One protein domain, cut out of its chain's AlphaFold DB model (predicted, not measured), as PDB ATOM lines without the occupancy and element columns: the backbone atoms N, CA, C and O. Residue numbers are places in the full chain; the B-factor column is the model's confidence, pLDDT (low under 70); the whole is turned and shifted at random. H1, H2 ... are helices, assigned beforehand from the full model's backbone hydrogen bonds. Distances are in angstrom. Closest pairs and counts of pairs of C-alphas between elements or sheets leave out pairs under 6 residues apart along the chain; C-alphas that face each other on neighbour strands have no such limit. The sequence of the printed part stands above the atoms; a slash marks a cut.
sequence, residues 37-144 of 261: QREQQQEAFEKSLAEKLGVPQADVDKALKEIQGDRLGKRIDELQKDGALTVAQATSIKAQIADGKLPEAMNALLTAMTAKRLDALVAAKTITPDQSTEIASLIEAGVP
ATOM      1  N   GLN A  37     142.556 118.038 165.366       70.69
ATOM      2  CA  GLN A  37     142.801 116.753 164.707       70.69
ATOM      3  C   GLN A  37     142.634 116.818 163.186       70.69
ATOM      4  O   GLN A  37     143.327 116.088 162.473       70.69
ATOM      5  N   ARG A  38     141.720 117.649 162.671       68.81
ATOM      6  CA  ARG A  38     141.520 117.779 161.221       68.81
ATOM      7  C   ARG A  38     142.688 118.501 160.573       68.81
ATOM      8  O   ARG A  38     143.189 118.008 159.567       68.81
ATOM      9  N   GLU A  39     143.148 119.595 161.177       74.88
ATOM     10  CA  GLU A  39     144.314 120.335 160.685       74.88
ATOM     11  C   GLU A  39     145.559 119.441 160.656       74.88
ATOM     12  O   GLU A  39     146.210 119.325 159.620       74.88
ATOM     13  N   GLN A  40     145.817 118.685 161.729       77.75
ATOM     14  CA  GLN A  40     146.956 117.761 161.785       77.75
ATOM     15  C   GLN A  40     146.887 116.652 160.724       77.75
ATOM     16  O   GLN A  40     147.907 116.292 160.132       77.75
ATOM     17  N   GLN A  41     145.701 116.092 160.460       78.81
ATOM     18  CA  GLN A  41     145.537 115.084 159.405       78.81
ATOM     19  C   GLN A  41     145.756 115.674 158.012       78.81
ATOM     20  O   GLN A  41     146.328 115.009 157.146       78.81
ATOM     21  N   GLN A  42     145.309 116.910 157.798       78.94
ATOM     22  CA  GLN A  42     145.425 117.601 156.523       78.94
ATOM     23  C   GLN A  42     146.886 117.968 156.235       78.94
ATOM     24  O   GLN A  42     147.400 117.616 155.173       78.94
ATOM     25  N   GLU A  43     147.600 118.512 157.221       83.44
ATOM     26  CA  GLU A  43     149.040 118.768 157.127       83.44
ATOM     27  C   GLU A  43     149.846 117.479 156.909       83.44
ATOM     28  O   GLU A  43     150.744 117.436 156.064       83.44
ATOM     29  N   ALA A  44     149.526 116.400 157.633       86.94
ATOM     30  CA  ALA A  44     150.202 115.114 157.467       86.94
ATOM     31  C   ALA A  44     149.980 114.523 156.065       86.94
ATOM     32  O   ALA A  44     150.907 113.975 155.459       86.94
ATOM     33  N   PHE A  45     148.763 114.657 155.531       84.44
ATOM     34  CA  PHE A  45     148.425 114.231 154.179       84.44
ATOM     35  C   PHE A  45     149.173 115.049 153.123       84.44
ATOM     36  O   PHE A  45     149.807 114.469 152.240       84.44
ATOM     37  N   GLU A  46     149.158 116.378 153.237       84.06
ATOM     38  CA  GLU A  46     149.861 117.280 152.324       84.06
ATOM     39  C   GLU A  46     151.362 117.025 152.322       84.06
ATOM     40  O   GLU A  46     151.970 116.915 151.256       84.06
ATOM     41  N   LYS A  47     151.957 116.860 153.506       87.06
ATOM     42  CA  LYS A  47     153.374 116.534 153.653       87.06
ATOM     43  C   LYS A  47     153.717 115.200 152.988       87.06
ATOM     44  O   LYS A  47     154.712 115.121 152.271       87.06
ATOM     45  N   SER A  48     152.882 114.172 153.163       89.00
ATOM     46  CA  SER A  48     153.078 112.876 152.498       89.00
ATOM     47  C   SER A  48     152.952 112.981 150.975       89.00
ATOM     48  O   SER A  48     153.714 112.342 150.246       89.00
ATOM     49  N   LEU A  49     152.010 113.790 150.477       87.00
ATOM     50  CA  LEU A  49     151.846 114.022 149.042       87.00
ATOM     51  C   LEU A  49     153.053 114.758 148.458       87.00
ATOM     52  O   LEU A  49     153.567 114.360 147.415       87.00
ATOM     53  N   ALA A  50     153.509 115.804 149.147       87.38
ATOM     54  CA  ALA A  50     154.660 116.614 148.773       87.38
ATOM     55  C   ALA A  50     155.929 115.761 148.671       87.38
ATOM     56  O   ALA A  50     156.632 115.813 147.664       87.38
ATOM     57  N   GLU A  51     156.171 114.905 149.669       88.06
ATOM     58  CA  GLU A  51     157.308 113.981 149.688       88.06
ATOM     59  C   GLU A  51     157.249 112.972 148.532       88.06
ATOM     60  O   GLU A  51     158.240 112.781 147.827       88.06
ATOM     61  N   LYS A  52     156.081 112.369 148.276       89.50
ATOM     62  CA  LYS A  52     155.905 111.390 147.188       89.50
ATOM     63  C   LYS A  52     156.029 111.996 145.795       89.50
ATOM     64  O   LYS A  52     156.512 111.331 144.883       89.50
ATOM     65  N   LEU A  53     155.543 113.221 145.616       89.12
ATOM     66  CA  LEU A  53     155.544 113.913 144.330       89.12
ATOM     67  C   LEU A  53     156.829 114.725 144.104       89.12
ATOM     68  O   LEU A  53     157.051 115.207 142.995       89.12
ATOM     69  N   GLY A  54     157.669 114.882 145.132       92.69
ATOM     70  CA  GLY A  54     158.887 115.687 145.072       92.69
ATOM     71  C   GLY A  54     158.622 117.177 144.831       92.69
ATOM     72  O   GLY A  54     159.472 117.861 144.264       92.69
ATOM     73  N   VAL A  55     157.448 117.681 145.224       92.94
ATOM     74  CA  VAL A  55     157.041 119.089 145.068       92.94
ATOM     75  C   VAL A  55     156.874 119.768 146.429       92.94
ATOM     76  O   VAL A  55     156.589 119.090 147.416       92.94
ATOM     77  N   PRO A  56     157.040 121.100 146.517       91.50
ATOM     78  CA  PRO A  56     156.818 121.840 147.754       91.50
ATOM     79  C   PRO A  56     155.405 121.635 148.316       91.50
ATOM     80  O   PRO A  56     154.421 121.686 147.578       91.50
ATOM     81  N   GLN A  57     155.287 121.489 149.639       85.44
ATOM     82  CA  GLN A  57     153.990 121.335 150.314       85.44
ATOM     83  C   GLN A  57     153.029 122.496 150.013       85.44
ATOM     84  O   GLN A  57     151.847 122.268 149.798       85.44
ATOM     85  N   ALA A  58     153.542 123.726 149.906       87.50
ATOM     86  CA  ALA A  58     152.737 124.896 149.551       87.50
ATOM     87  C   ALA A  58     152.093 124.789 148.153       87.50
ATOM     88  O   ALA A  58     150.991 125.292 147.942       87.50
ATOM     89  N   ASP A  59     152.756 124.122 147.202       85.69
ATOM     90  CA  ASP A  59     152.199 123.901 145.866       85.69
ATOM     91  C   ASP A  59     151.117 122.811 145.896       85.69
ATOM     92  O   ASP A  59     150.113 122.923 145.194       85.69
ATOM     93  N   VAL A  60     151.287 121.793 146.750       85.38
ATOM     94  CA  VAL A  60     150.271 120.759 147.005       85.38
ATOM     95  C   VAL A  60     149.026 121.360 147.658       85.38
ATOM     96  O   VAL A  60     147.928 121.137 147.152       85.38
ATOM     97  N   ASP A  61     149.181 122.145 148.727       87.12
ATOM     98  CA  ASP A  61     148.076 122.845 149.401       87.12
ATOM     99  C   ASP A  61     147.306 123.728 148.410       87.12
ATOM    100  O   ASP A  61     146.085 123.619 148.261       87.12
ATOM    101  N   LYS A  62     148.031 124.540 147.631       87.88
ATOM    102  CA  LYS A  62     147.426 125.389 146.602       87.88
ATOM    103  C   LYS A  62     146.642 124.574 145.568       87.88
ATOM    104  O   LYS A  62     145.509 124.935 145.253       87.88
ATOM    105  N   ALA A  63     147.218 123.487 145.056       85.50
ATOM    106  CA  ALA A  63     146.556 122.631 144.075       85.50
ATOM    107  C   ALA A  63     145.306 121.948 144.654       85.50
ATOM    108  O   ALA A  63     144.278 121.865 143.981       85.50
ATOM    109  N   LEU A  64     145.358 121.490 145.909       85.00
ATOM    110  CA  LEU A  64     144.207 120.896 146.588       85.00
ATOM    111  C   LEU A  64     143.082 121.916 146.783       85.00
ATOM    112  O   LEU A  64     141.929 121.593 146.496       85.00
ATOM    113  N   LYS A  65     143.404 123.147 147.198       84.62
ATOM    114  CA  LYS A  65     142.430 124.243 147.322       84.62
ATOM    115  C   LYS A  65     141.766 124.579 145.987       84.62
ATOM    116  O   LYS A  65     140.549 124.742 145.944       84.62
ATOM    117  N   GLU A  66     142.532 124.620 144.899       84.19
ATOM    118  CA  GLU A  66     142.006 124.882 143.551       84.19
ATOM    119  C   GLU A  66     141.059 123.761 143.087       84.19
ATOM    120  O   GLU A  66     139.924 124.028 142.695       84.19
ATOM    121  N   ILE A  67     141.453 122.491 143.256       87.38
ATOM    122  CA  ILE A  67     140.610 121.328 142.924       87.38
ATOM    123  C   ILE A  67     139.320 121.309 143.757       87.38
ATOM    124  O   ILE A  67     138.239 120.997 143.241       87.38
ATOM    125  N   GLN A  68     139.415 121.606 145.054       86.06
ATOM    126  CA  GLN A  68     138.251 121.675 145.937       86.06
ATOM    127  C   GLN A  68     137.312 122.812 145.525       86.06
ATOM    128  O   GLN A  68     136.104 122.585 145.419       86.06
ATOM    129  N   GLY A  69     137.859 123.996 145.234       84.75
ATOM    130  CA  GLY A  69     137.106 125.151 144.756       84.75
ATOM    131  C   GLY A  69     136.355 124.862 143.457       84.75
ATOM    132  O   GLY A  69     135.148 125.085 143.390       84.75
ATOM    133  N   ASP A  70     137.020 124.265 142.467       86.81
ATOM    134  CA  ASP A  70     136.410 123.895 141.184       86.81
ATOM    135  C   ASP A  70     135.278 122.877 141.346       86.81
ATOM    136  O   ASP A  70     134.210 122.992 140.732       86.81
ATOM    137  N   ARG A  71     135.494 121.857 142.185       89.50
ATOM    138  CA  ARG A  71     134.485 120.827 142.447       89.50
ATOM    139  C   ARG A  71     133.262 121.412 143.150       89.50
ATOM    140  O   ARG A  71     132.137 121.057 142.797       89.50
ATOM    141  N   LEU A  72     133.471 122.289 144.132       89.62
ATOM    142  CA  LEU A  72     132.382 122.982 144.815       89.62
ATOM    143  C   LEU A  72     131.662 123.946 143.873       89.62
ATOM    144  O   LEU A  72     130.436 123.944 143.854       89.62
ATOM    145  N   GLY A  73     132.391 124.693 143.045       90.38
ATOM    146  CA  GLY A  73     131.826 125.590 142.037       90.38
ATOM    147  C   GLY A  73     130.851 124.869 141.108       90.38
ATOM    148  O   GLY A  73     129.699 125.284 140.997       90.38
ATOM    149  N   LYS A  74     131.263 123.725 140.542       93.31
ATOM    150  CA  LYS A  74     130.391 122.883 139.701       93.31
ATOM    151  C   LYS A  74     129.147 122.404 140.443       93.31
ATOM    152  O   LYS A  74     128.047 122.478 139.908       93.31
ATOM    153  N   ARG A  75     129.303 121.950 141.688       90.50
ATOM    154  CA  ARG A  75     128.177 121.478 142.502       90.50
ATOM    155  C   ARG A  75     127.208 122.608 142.855       90.50
ATOM    156  O   ARG A  75     126.005 122.383 142.890       90.50
ATOM    157  N   ILE A  76     127.712 123.817 143.096       93.62
ATOM    158  CA  ILE A  76     126.881 125.009 143.305       93.62
ATOM    159  C   ILE A  76     126.091 125.330 142.034       93.62
ATOM    160  O   ILE A  76     124.899 125.603 142.134       93.62
ATOM    161  N   ASP A  77     126.716 125.254 140.857       93.75
ATOM    162  CA  ASP A  77     126.035 125.484 139.575       93.75
ATOM    163  C   ASP A  77     124.929 124.454 139.311       93.75
ATOM    164  O   ASP A  77     123.826 124.820 138.905       93.75
ATOM    165  N   GLU A  78     125.193 123.173 139.581       93.00
ATOM    166  CA  GLU A  78     124.199 122.096 139.489       93.00
ATOM    167  C   GLU A  78     123.027 122.340 140.443       93.00
ATOM    168  O   GLU A  78     121.867 122.328 140.034       93.00
ATOM    169  N   LEU A  79     123.316 122.649 141.706       90.38
ATOM    170  CA  LEU A  79     122.286 122.916 142.703       90.38
ATOM    171  C   LEU A  79     121.477 124.179 142.384       90.38
ATOM    172  O   LEU A  79     120.270 124.207 142.616       90.38
ATOM    173  N   GLN A  80     122.110 125.209 141.825       94.25
ATOM    174  CA  GLN A  80     121.419 126.404 141.352       94.25
ATOM    175  C   GLN A  80     120.497 126.073 140.171       94.25
ATOM    176  O   GLN A  80     119.349 126.515 140.140       94.25
ATOM    177  N   LYS A  81     120.971 125.265 139.215       94.19
ATOM    178  CA  LYS A  81     120.178 124.807 138.068       94.19
ATOM    179  C   LYS A  81     118.970 123.979 138.502       94.19
ATOM    180  O   LYS A  81     117.887 124.150 137.950       94.19
ATOM    181  N   ASP A  82     119.141 123.142 139.518       89.88
ATOM    182  CA  ASP A  82     118.077 122.304 140.066       89.88
ATOM    183  C   ASP A  82     117.145 123.062 141.033       89.88
ATOM    184  O   ASP A  82     116.330 122.438 141.720       89.88
ATOM    185  N   GLY A  83     117.299 124.385 141.167       89.81
ATOM    186  CA  GLY A  83     116.511 125.225 142.072       89.81
ATOM    187  C   GLY A  83     116.748 124.954 143.561       89.81
ATOM    188  O   GLY A  83     115.979 125.419 144.392       89.81
ATOM    189  N   ALA A  84     117.792 124.195 143.911       88.62
ATOM    190  CA  ALA A  84     118.179 123.922 145.296       88.62
ATOM    191  C   ALA A  84     118.866 125.108 145.967       88.62
ATOM    192  O   ALA A  84     118.812 125.249 147.184       88.62
ATOM    193  N   LEU A  85     119.543 125.933 145.169       92.38
ATOM    194  CA  LEU A  85     120.136 127.179 145.619       92.38
ATOM    195  C   LEU A  85     119.570 128.351 144.836       92.38
ATOM    196  O   LEU A  85     119.502 128.337 143.607       92.38
ATOM    197  N   THR A  86     119.239 129.414 145.560       93.75
ATOM    198  CA  THR A  86     118.963 130.711 144.944       93.75
ATOM    199  C   THR A  86     120.248 131.304 144.358       93.75
ATOM    200  O   THR A  86     121.356 131.023 144.823       93.75
ATOM    201  N   VAL A  87     120.111 132.190 143.364       94.62
ATOM    202  CA  VAL A  87     121.252 132.908 142.758       94.62
ATOM    203  C   VAL A  87     122.064 133.659 143.820       94.62
ATOM    204  O   VAL A  87     123.295 133.671 143.770       94.62
ATOM    205  N   ALA A  88     121.386 134.251 144.808       94.00
ATOM    206  CA  ALA A  88     122.023 134.973 145.903       94.00
ATOM    207  C   ALA A  88     122.855 134.042 146.802       94.00
ATOM    208  O   ALA A  88     124.018 134.340 147.073       94.00
ATOM    209  N   GLN A  89     122.302 132.887 147.197       93.19
ATOM    210  CA  GLN A  89     123.034 131.888 147.984       93.19
ATOM    211  C   GLN A  89     124.231 131.335 147.205       93.19
ATOM    212  O   GLN A  89     125.341 131.318 147.726       93.19
ATOM    213  N   ALA A  90     124.040 130.957 145.938       94.50
ATOM    214  CA  ALA A  90     125.116 130.453 145.088       94.50
ATOM    215  C   ALA A  90     126.261 131.471 144.952       94.50
ATOM    216  O   ALA A  90     127.434 131.114 145.059       94.50
ATOM    217  N   THR A  91     125.924 132.752 144.777       95.88
ATOM    218  CA  THR A  91     126.907 133.843 144.706       95.88
ATOM    219  C   THR A  91     127.657 134.010 146.028       95.88
ATOM    220  O   THR A  91     128.880 134.129 146.024       95.88
ATOM    221  N   SER A  92     126.948 133.969 147.161       95.12
ATOM    222  CA  SER A  92     127.554 134.085 148.492       95.12
ATOM    223  C   SER A  92     128.519 132.933 148.794       95.12
ATOM    224  O   SER A  92     129.644 133.180 149.223       95.12
ATOM    225  N   ILE A  93     128.136 131.689 148.489       92.62
ATOM    226  CA  ILE A  93     128.994 130.516 148.707       92.62
ATOM    227  C   ILE A  93     130.226 130.566 147.797       92.62
ATOM    228  O   ILE A  93     131.338 130.302 148.249       92.62
ATOM    229  N   LYS A  94     130.074 130.964 146.526       93.56
ATOM    230  CA  LYS A  94     131.221 131.155 145.619       93.56
ATOM    231  C   LYS A  94     132.193 132.219 146.134       93.56
ATOM    232  O   LYS A  94     133.400 132.020 146.035       93.56
ATOM    233  N   ALA A  95     131.683 133.311 146.705       94.38
ATOM    234  CA  ALA A  95     132.520 134.334 147.325       94.38
ATOM    235  C   ALA A  95     133.279 133.784 148.545       94.38
ATOM    236  O   ALA A  95     134.480 134.000 148.658       94.38
ATOM    237  N   GLN A  96     132.624 132.993 149.402       91.31
ATOM    238  CA  GLN A  96     133.284 132.334 150.537       91.31
ATOM    239  C   GLN A  96     134.403 131.381 150.090       91.31
ATOM    240  O   GLN A  96     135.482 131.391 150.678       91.31
ATOM    241  N   ILE A  97     134.194 130.611 149.017       90.62
ATOM    242  CA  ILE A  97     135.234 129.744 148.437       90.62
ATOM    243  C   ILE A  97     136.419 130.579 147.936       90.62
ATOM    244  O   ILE A  97     137.566 130.234 148.215       90.62
ATOM    245  N   ALA A  98     136.155 131.685 147.233       89.69
ATOM    246  CA  ALA A  98     137.198 132.582 146.733       89.69
ATOM    247  C   ALA A  98     138.003 133.246 147.866       89.69
ATOM    248  O   ALA A  98     139.209 133.444 147.728       89.69
ATOM    249  N   ASP A  99     137.352 133.524 148.998       91.00
ATOM    250  CA  ASP A  99     137.973 134.071 150.208       91.00
ATOM    251  C   ASP A  99     138.723 133.011 151.043       91.00
ATOM    252  O   ASP A  99     139.288 133.338 152.087       91.00
ATOM    253  N   GLY A 100     138.724 131.738 150.626       87.50
ATOM    254  CA  GLY A 100     139.341 130.633 151.370       87.50
ATOM    255  C   GLY A 100     138.534 130.154 152.585       87.50
ATOM    256  O   GLY A 100     139.021 129.328 153.353       87.50
ATOM    257  N   LYS A 101     137.291 130.621 152.743       90.75
ATOM    258  CA  LYS A 101     136.340 130.242 153.804       90.75
ATOM    259  C   LYS A 101     135.591 128.961 153.437       90.75
ATOM    260  O   LYS A 101     134.367 128.927 153.286       90.75
ATOM    261  N   LEU A 102     136.366 127.907 153.182       84.69
ATOM    262  CA  LEU A 102     135.847 126.613 152.744       84.69
ATOM    263  C   LEU A 102     134.891 125.974 153.772       84.69
ATOM    264  O   LEU A 102     133.850 125.470 153.343       84.69
ATOM    265  N   PRO A 103     135.177 125.990 155.092       84.00
ATOM    266  CA  PRO A 103     134.278 125.409 156.090       84.00
ATOM    267  C   PRO A 103     132.894 126.068 156.087       84.00
ATOM    268  O   PRO A 103     131.875 125.374 156.087       84.00
ATOM    269  N   GLU A 104     132.845 127.396 156.003       87.62
ATOM    270  CA  GLU A 104     131.606 128.169 155.953       87.62
ATOM    271  C   GLU A 104     130.834 127.897 154.663       87.62
ATOM    272  O   GLU A 104     129.629 127.643 154.709       87.62
ATOM    273  N   ALA A 105     131.536 127.865 153.525       86.62
ATOM    274  CA  ALA A 105     130.946 127.532 152.233       86.62
ATOM    275  C   ALA A 105     130.336 126.123 152.227       86.62
ATOM    276  O   ALA A 105     129.230 125.919 151.721       86.62
ATOM    277  N   MET A 106     131.034 125.142 152.808       86.50
ATOM    278  CA  MET A 106     130.541 123.771 152.927       86.50
ATOM    279  C   MET A 106     129.333 123.672 153.854       86.50
ATOM    280  O   MET A 106     128.388 122.955 153.525       86.50
ATOM    281  N   ASN A 107     129.339 124.397 154.974       86.50
ATOM    282  CA  ASN A 107     128.206 124.427 155.889       86.50
ATOM    283  C   ASN A 107     126.970 125.035 155.210       86.50
ATOM    284  O   ASN A 107     125.913 124.414 155.178       86.50
ATOM    285  N   ALA A 108     127.125 126.186 154.548       86.12
ATOM    286  CA  ALA A 108     126.049 126.820 153.787       86.12
ATOM    287  C   ALA A 108     125.490 125.900 152.685       86.12
ATOM    288  O   ALA A 108     124.275 125.815 152.491       86.12
ATOM    289  N   LEU A 109     126.367 125.166 151.991       88.94
ATOM    290  CA  LEU A 109     125.966 124.183 150.986       88.94
ATOM    291  C   LEU A 109     125.167 123.027 151.605       88.94
ATOM    292  O   LEU A 109     124.161 122.599 151.037       88.94
ATOM    293  N   LEU A 110     125.609 122.509 152.754       87.88
ATOM    294  CA  LEU A 110     124.936 121.426 153.468       87.88
ATOM    295  C   LEU A 110     123.547 121.855 153.946       87.88
ATOM    296  O   LEU A 110     122.583 121.113 153.741       87.88
ATOM    297  N   THR A 111     123.426 123.060 154.501       87.06
ATOM    298  CA  THR A 111     122.143 123.644 154.908       87.06
ATOM    299  C   THR A 111     121.189 123.745 153.720       87.06
ATOM    300  O   THR A 111     120.063 123.254 153.800       87.06
ATOM    301  N   ALA A 112     121.647 124.270 152.578       84.75
ATOM    302  CA  ALA A 112     120.819 124.386 151.375       84.75
ATOM    303  C   ALA A 112     120.361 123.021 150.826       84.75
ATOM    304  O   ALA A 112     119.191 122.836 150.488       84.75
ATOM    305  N   MET A 113     121.259 122.029 150.778       86.62
ATOM    306  CA  MET A 113     120.898 120.669 150.359       86.62
ATOM    307  C   MET A 113     119.889 120.019 151.310       86.62
ATOM    308  O   MET A 113     119.009 119.280 150.862       86.62
ATOM    309  N   THR A 114     120.007 120.288 152.610       88.19
ATOM    310  CA  THR A 114     119.102 119.726 153.616       88.19
ATOM    311  C   THR A 114     117.723 120.365 153.536       88.19
ATOM    312  O   THR A 114     116.738 119.634 153.520       88.19
ATOM    313  N   ALA A 115     117.646 121.688 153.364       86.12
ATOM    314  CA  ALA A 115     116.388 122.397 153.136       86.12
ATOM    315  C   ALA A 115     115.624 121.821 151.932       86.12
ATOM    316  O   ALA A 115     114.478 121.403 152.071       86.12
ATOM    317  N   LYS A 116     116.294 121.641 150.784       87.44
ATOM    318  CA  LYS A 116     115.660 121.017 149.609       87.44
ATOM    319  C   LYS A 116     115.178 119.591 149.879       87.44
ATOM    320  O   LYS A 116     114.143 119.171 149.360       87.44
ATOM    321  N   ARG A 117     115.937 118.810 150.651       89.00
ATOM    322  CA  ARG A 117     115.527 117.448 151.011       89.00
ATOM    323  C   ARG A 117     114.288 117.467 151.905       89.00
ATOM    324  O   ARG A 117     113.414 116.631 151.706       89.00
ATOM    325  N   LEU A 118     114.199 118.411 152.838       88.00
ATOM    326  CA  LEU A 118     113.016 118.602 153.674       88.00
ATOM    327  C   LEU A 118     111.799 119.007 152.834       88.00
ATOM    328  O   LEU A 118     110.755 118.372 152.963       88.00
ATOM    329  N   ASP A 119     111.952 119.934 151.888       87.88
ATOM    330  CA  ASP A 119     110.875 120.315 150.963       87.88
ATOM    331  C   ASP A 119     110.363 119.119 150.150       87.88
ATOM    332  O   ASP A 119     109.156 118.934 149.984       87.88
ATOM    333  N   ALA A 120     111.268 118.256 149.676       86.69
ATOM    334  CA  ALA A 120     110.897 117.037 148.961       86.69
ATOM    335  C   ALA A 120     110.121 116.049 149.854       86.69
ATOM    336  O   ALA A 120     109.173 115.418 149.387       86.69
ATOM    337  N   LEU A 121     110.487 115.934 151.136       90.38
ATOM    338  CA  LEU A 121     109.778 115.102 152.115       90.38
ATOM    339  C   LEU A 121     108.389 115.672 152.449       90.38
ATOM    340  O   LEU A 121     107.419 114.919 152.559       90.38
ATOM    341  N   VAL A 122     108.261 116.998 152.547       93.62
ATOM    342  CA  VAL A 122     106.963 117.672 152.703       93.62
ATOM    343  C   VAL A 122     106.087 117.440 151.470       93.62
ATOM    344  O   VAL A 122     104.923 117.063 151.599       93.62
ATOM    345  N   ALA A 123     106.643 117.590 150.264       91.50
ATOM    346  CA  ALA A 123     105.927 117.343 149.011       91.50
ATOM    347  C   ALA A 123     105.473 115.878 148.876       91.50
ATOM    348  O   ALA A 123     104.361 115.610 148.417       91.50
ATOM    349  N   ALA A 124     106.299 114.936 149.337       93.69
ATOM    350  CA  ALA A 124     105.970 113.515 149.419       93.69
ATOM    351  C   ALA A 124     104.996 113.175 150.565       93.69
ATOM    352  O   ALA A 124     104.587 112.021 150.691       93.69
ATOM    353  N   LYS A 125     104.604 114.161 151.388       94.56
ATOM    354  CA  LYS A 125     103.743 114.013 152.574       94.56
ATOM    355  C   LYS A 125     104.295 113.030 153.610       94.56
ATOM    356  O   LYS A 125     103.532 112.441 154.370       94.56
ATOM    357  N   THR A 126     105.613 112.844 153.638       90.44
ATOM    358  CA  THR A 126     106.275 111.968 154.613       90.44
ATOM    359  C   THR A 126     106.519 112.680 155.938       90.44
ATOM    360  O   THR A 126     106.599 112.030 156.973       90.44
ATOM    361  N   ILE A 127     106.639 114.009 155.899       91.94
ATOM    362  CA  ILE A 127     106.679 114.887 157.071       91.94
ATOM    363  C   ILE A 127     105.708 116.051 156.859       91.94
ATOM    364  O   ILE A 127     105.399 116.410 155.718       91.94
ATOM    365  N   THR A 128     105.221 116.646 157.942       93.81
ATOM    366  CA  THR A 128     104.410 117.865 157.871       93.81
ATOM    367  C   THR A 128     105.295 119.102 157.651       93.81
ATOM    368  O   THR A 128     106.485 119.078 157.983       93.81
ATOM    369  N   PRO A 129     104.741 120.210 157.123       92.38
ATOM    370  CA  PRO A 129     105.462 121.485 157.041       92.38
ATOM    371  C   PRO A 129     106.017 121.955 158.396       92.38
ATOM    372  O   PRO A 129     107.134 122.471 158.465       92.38
ATOM    373  N   ASP A 130     105.279 121.710 159.481       91.19
ATOM    374  CA  ASP A 130     105.706 122.061 160.840       91.19
ATOM    375  C   ASP A 130     106.936 121.244 161.265       91.19
ATOM    376  O   ASP A 130     107.916 121.812 161.740       91.19
ATOM    377  N   GLN A 131     106.940 119.931 160.998       88.56
ATOM    378  CA  GLN A 131     108.095 119.060 161.264       88.56
ATOM    379  C   GLN A 131     109.325 119.474 160.453       88.56
ATOM    380  O   GLN A 131     110.441 119.467 160.964       88.56
ATOM    381  N   SER A 132     109.133 119.846 159.187       89.31
ATOM    382  CA  SER A 132     110.211 120.372 158.346       89.31
ATOM    383  C   SER A 132     110.824 121.638 158.942       89.31
ATOM    384  O   SER A 132     112.045 121.767 158.997       89.31
ATOM    385  N   THR A 133     109.980 122.552 159.422       90.06
ATOM    386  CA  THR A 133     110.418 123.809 160.041       90.06
ATOM    387  C   THR A 133     111.192 123.544 161.331       90.06
ATOM    388  O   THR A 133     112.269 124.099 161.518       90.06
ATOM    389  N   GLU A 134     110.703 122.636 162.178       89.44
ATOM    390  CA  GLU A 134     111.384 122.238 163.414       89.44
ATOM    391  C   GLU A 134     112.767 121.625 163.134       89.44
ATOM    392  O   GLU A 134     113.761 122.020 163.743       89.44
ATOM    393  N   ILE A 135     112.864 120.719 162.152       83.50
ATOM    394  CA  ILE A 135     114.143 120.116 161.753       83.50
ATOM    395  C   ILE A 135     115.098 121.181 161.196       83.50
ATOM    396  O   ILE A 135     116.281 121.173 161.535       83.50
ATOM    397  N   ALA A 136     114.604 122.112 160.375       84.25
ATOM    398  CA  ALA A 136     115.411 123.208 159.845       84.25
ATOM    399  C   ALA A 136     115.965 124.101 160.968       84.25
ATOM    400  O   ALA A 136     117.159 124.400 160.970       84.25
ATOM    401  N   SER A 137     115.143 124.449 161.963       87.12
ATOM    402  CA  SER A 137     115.581 125.229 163.127       87.12
ATOM    403  C   SER A 137     116.634 124.502 163.969       87.12
ATOM    404  O   SER A 137     117.579 125.133 164.438       87.12
ATOM    405  N   LEU A 138     116.525 123.179 164.136       83.69
ATOM    406  CA  LEU A 138     117.540 122.386 164.844       83.69
ATOM    407  C   LEU A 138     118.887 122.388 164.107       83.69
ATOM    408  O   LEU A 138     119.936 122.512 164.742       83.69
ATOM    409  N   ILE A 139     118.860 122.298 162.775       80.56
ATOM    410  CA  ILE A 139     120.067 122.364 161.939       80.56
ATOM    411  C   ILE A 139     120.713 123.750 162.029       80.56
ATOM    412  O   ILE A 139     121.927 123.842 162.204       80.56
ATOM    413  N   GLU A 140     119.924 124.827 161.950       78.00
ATOM    414  CA  GLU A 140     120.432 126.201 162.092       78.00
ATOM    415  C   GLU A 140     121.017 126.472 163.479       78.00
ATOM    416  O   GLU A 140     122.040 127.144 163.597       78.00
ATOM    417  N   ALA A 141     120.424 125.896 164.525       81.00
ATOM    418  CA  ALA A 141     120.940 125.981 165.885       81.00
ATOM    419  C   ALA A 141     122.238 125.173 166.095       81.00
ATOM    420  O   ALA A 141     122.782 125.165 167.200       81.00
ATOM    421  N   GLY A 142     122.737 124.474 165.065       73.69
ATOM    422  CA  GLY A 142     123.909 123.609 165.168       73.69
ATOM    423  C   GLY A 142     123.689 122.441 166.127       73.69
ATOM    424  O   GLY A 142     124.658 121.847 166.603       73.69
ATOM    425  N   VAL A 143     122.427 122.118 166.436       72.38
ATOM    426  CA  VAL A 143     122.093 120.992 167.299       72.38
ATOM    427  C   VAL A 143     122.417 119.742 166.494       72.38
ATOM    428  O   VAL A 143     121.802 119.516 165.446       72.38
ATOM    429  N   PRO A 144     123.392 118.921 166.925       52.31
ATOM    430  CA  PRO A 144     123.613 117.652 166.268       52.31
ATOM    431  C   PRO A 144     122.289 116.897 166.329       52.31
ATOM    432  O   PRO A 144     121.705 116.770 167.405       52.31
TER     433      PRO A 144
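Overview. This is residues 37 to 144 of the 261 residues of an uncharacterized protein of Thermoleophilia bacterium (UniProt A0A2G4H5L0). Helices zigzag into a loose, elongated body: H2, H3 and H4 form an up-and-down bundle, each running against the one before, while H1 turns off at one end and H5 folds back along H4 at the other. The 108 printed residues, all helix by class, have five named helices, H1 to H5, and no named strand. The radius of gyration of the C-alphas is 17.7 A; they span 56 by 29 by 21 A.

Along the chain. Find C-alpha 37 at (142.801, 116.753, 164.707), where H1, residues 37 to 53, begins. H2, residues 57 to 81, runs 36.1 A; H3 is residues 87 to 98; H4, residues 102 to 123, runs 31.5 A; H5, residues 129 to 140, ends at (120.432, 126.201, 162.092).

Arrangement. H1 touches H2 at a steep 66 degrees, C-alphas 50 and 57 closest at 5.0 A. Helical hairpins follow: H2 and H3 (C-alphas 76 and 90, 6.0 A), H3 and H4 (93 and 105, 5.0 A), H4 and H5 (118 and 132, 5.7 A). Every O i to N i+4 pair in H1 to H5 is within hydrogen-bond range.

Size, cuts and confidence. The printed part has no cut; each link is tight. Residues 38 and 144 have pLDDT under 70.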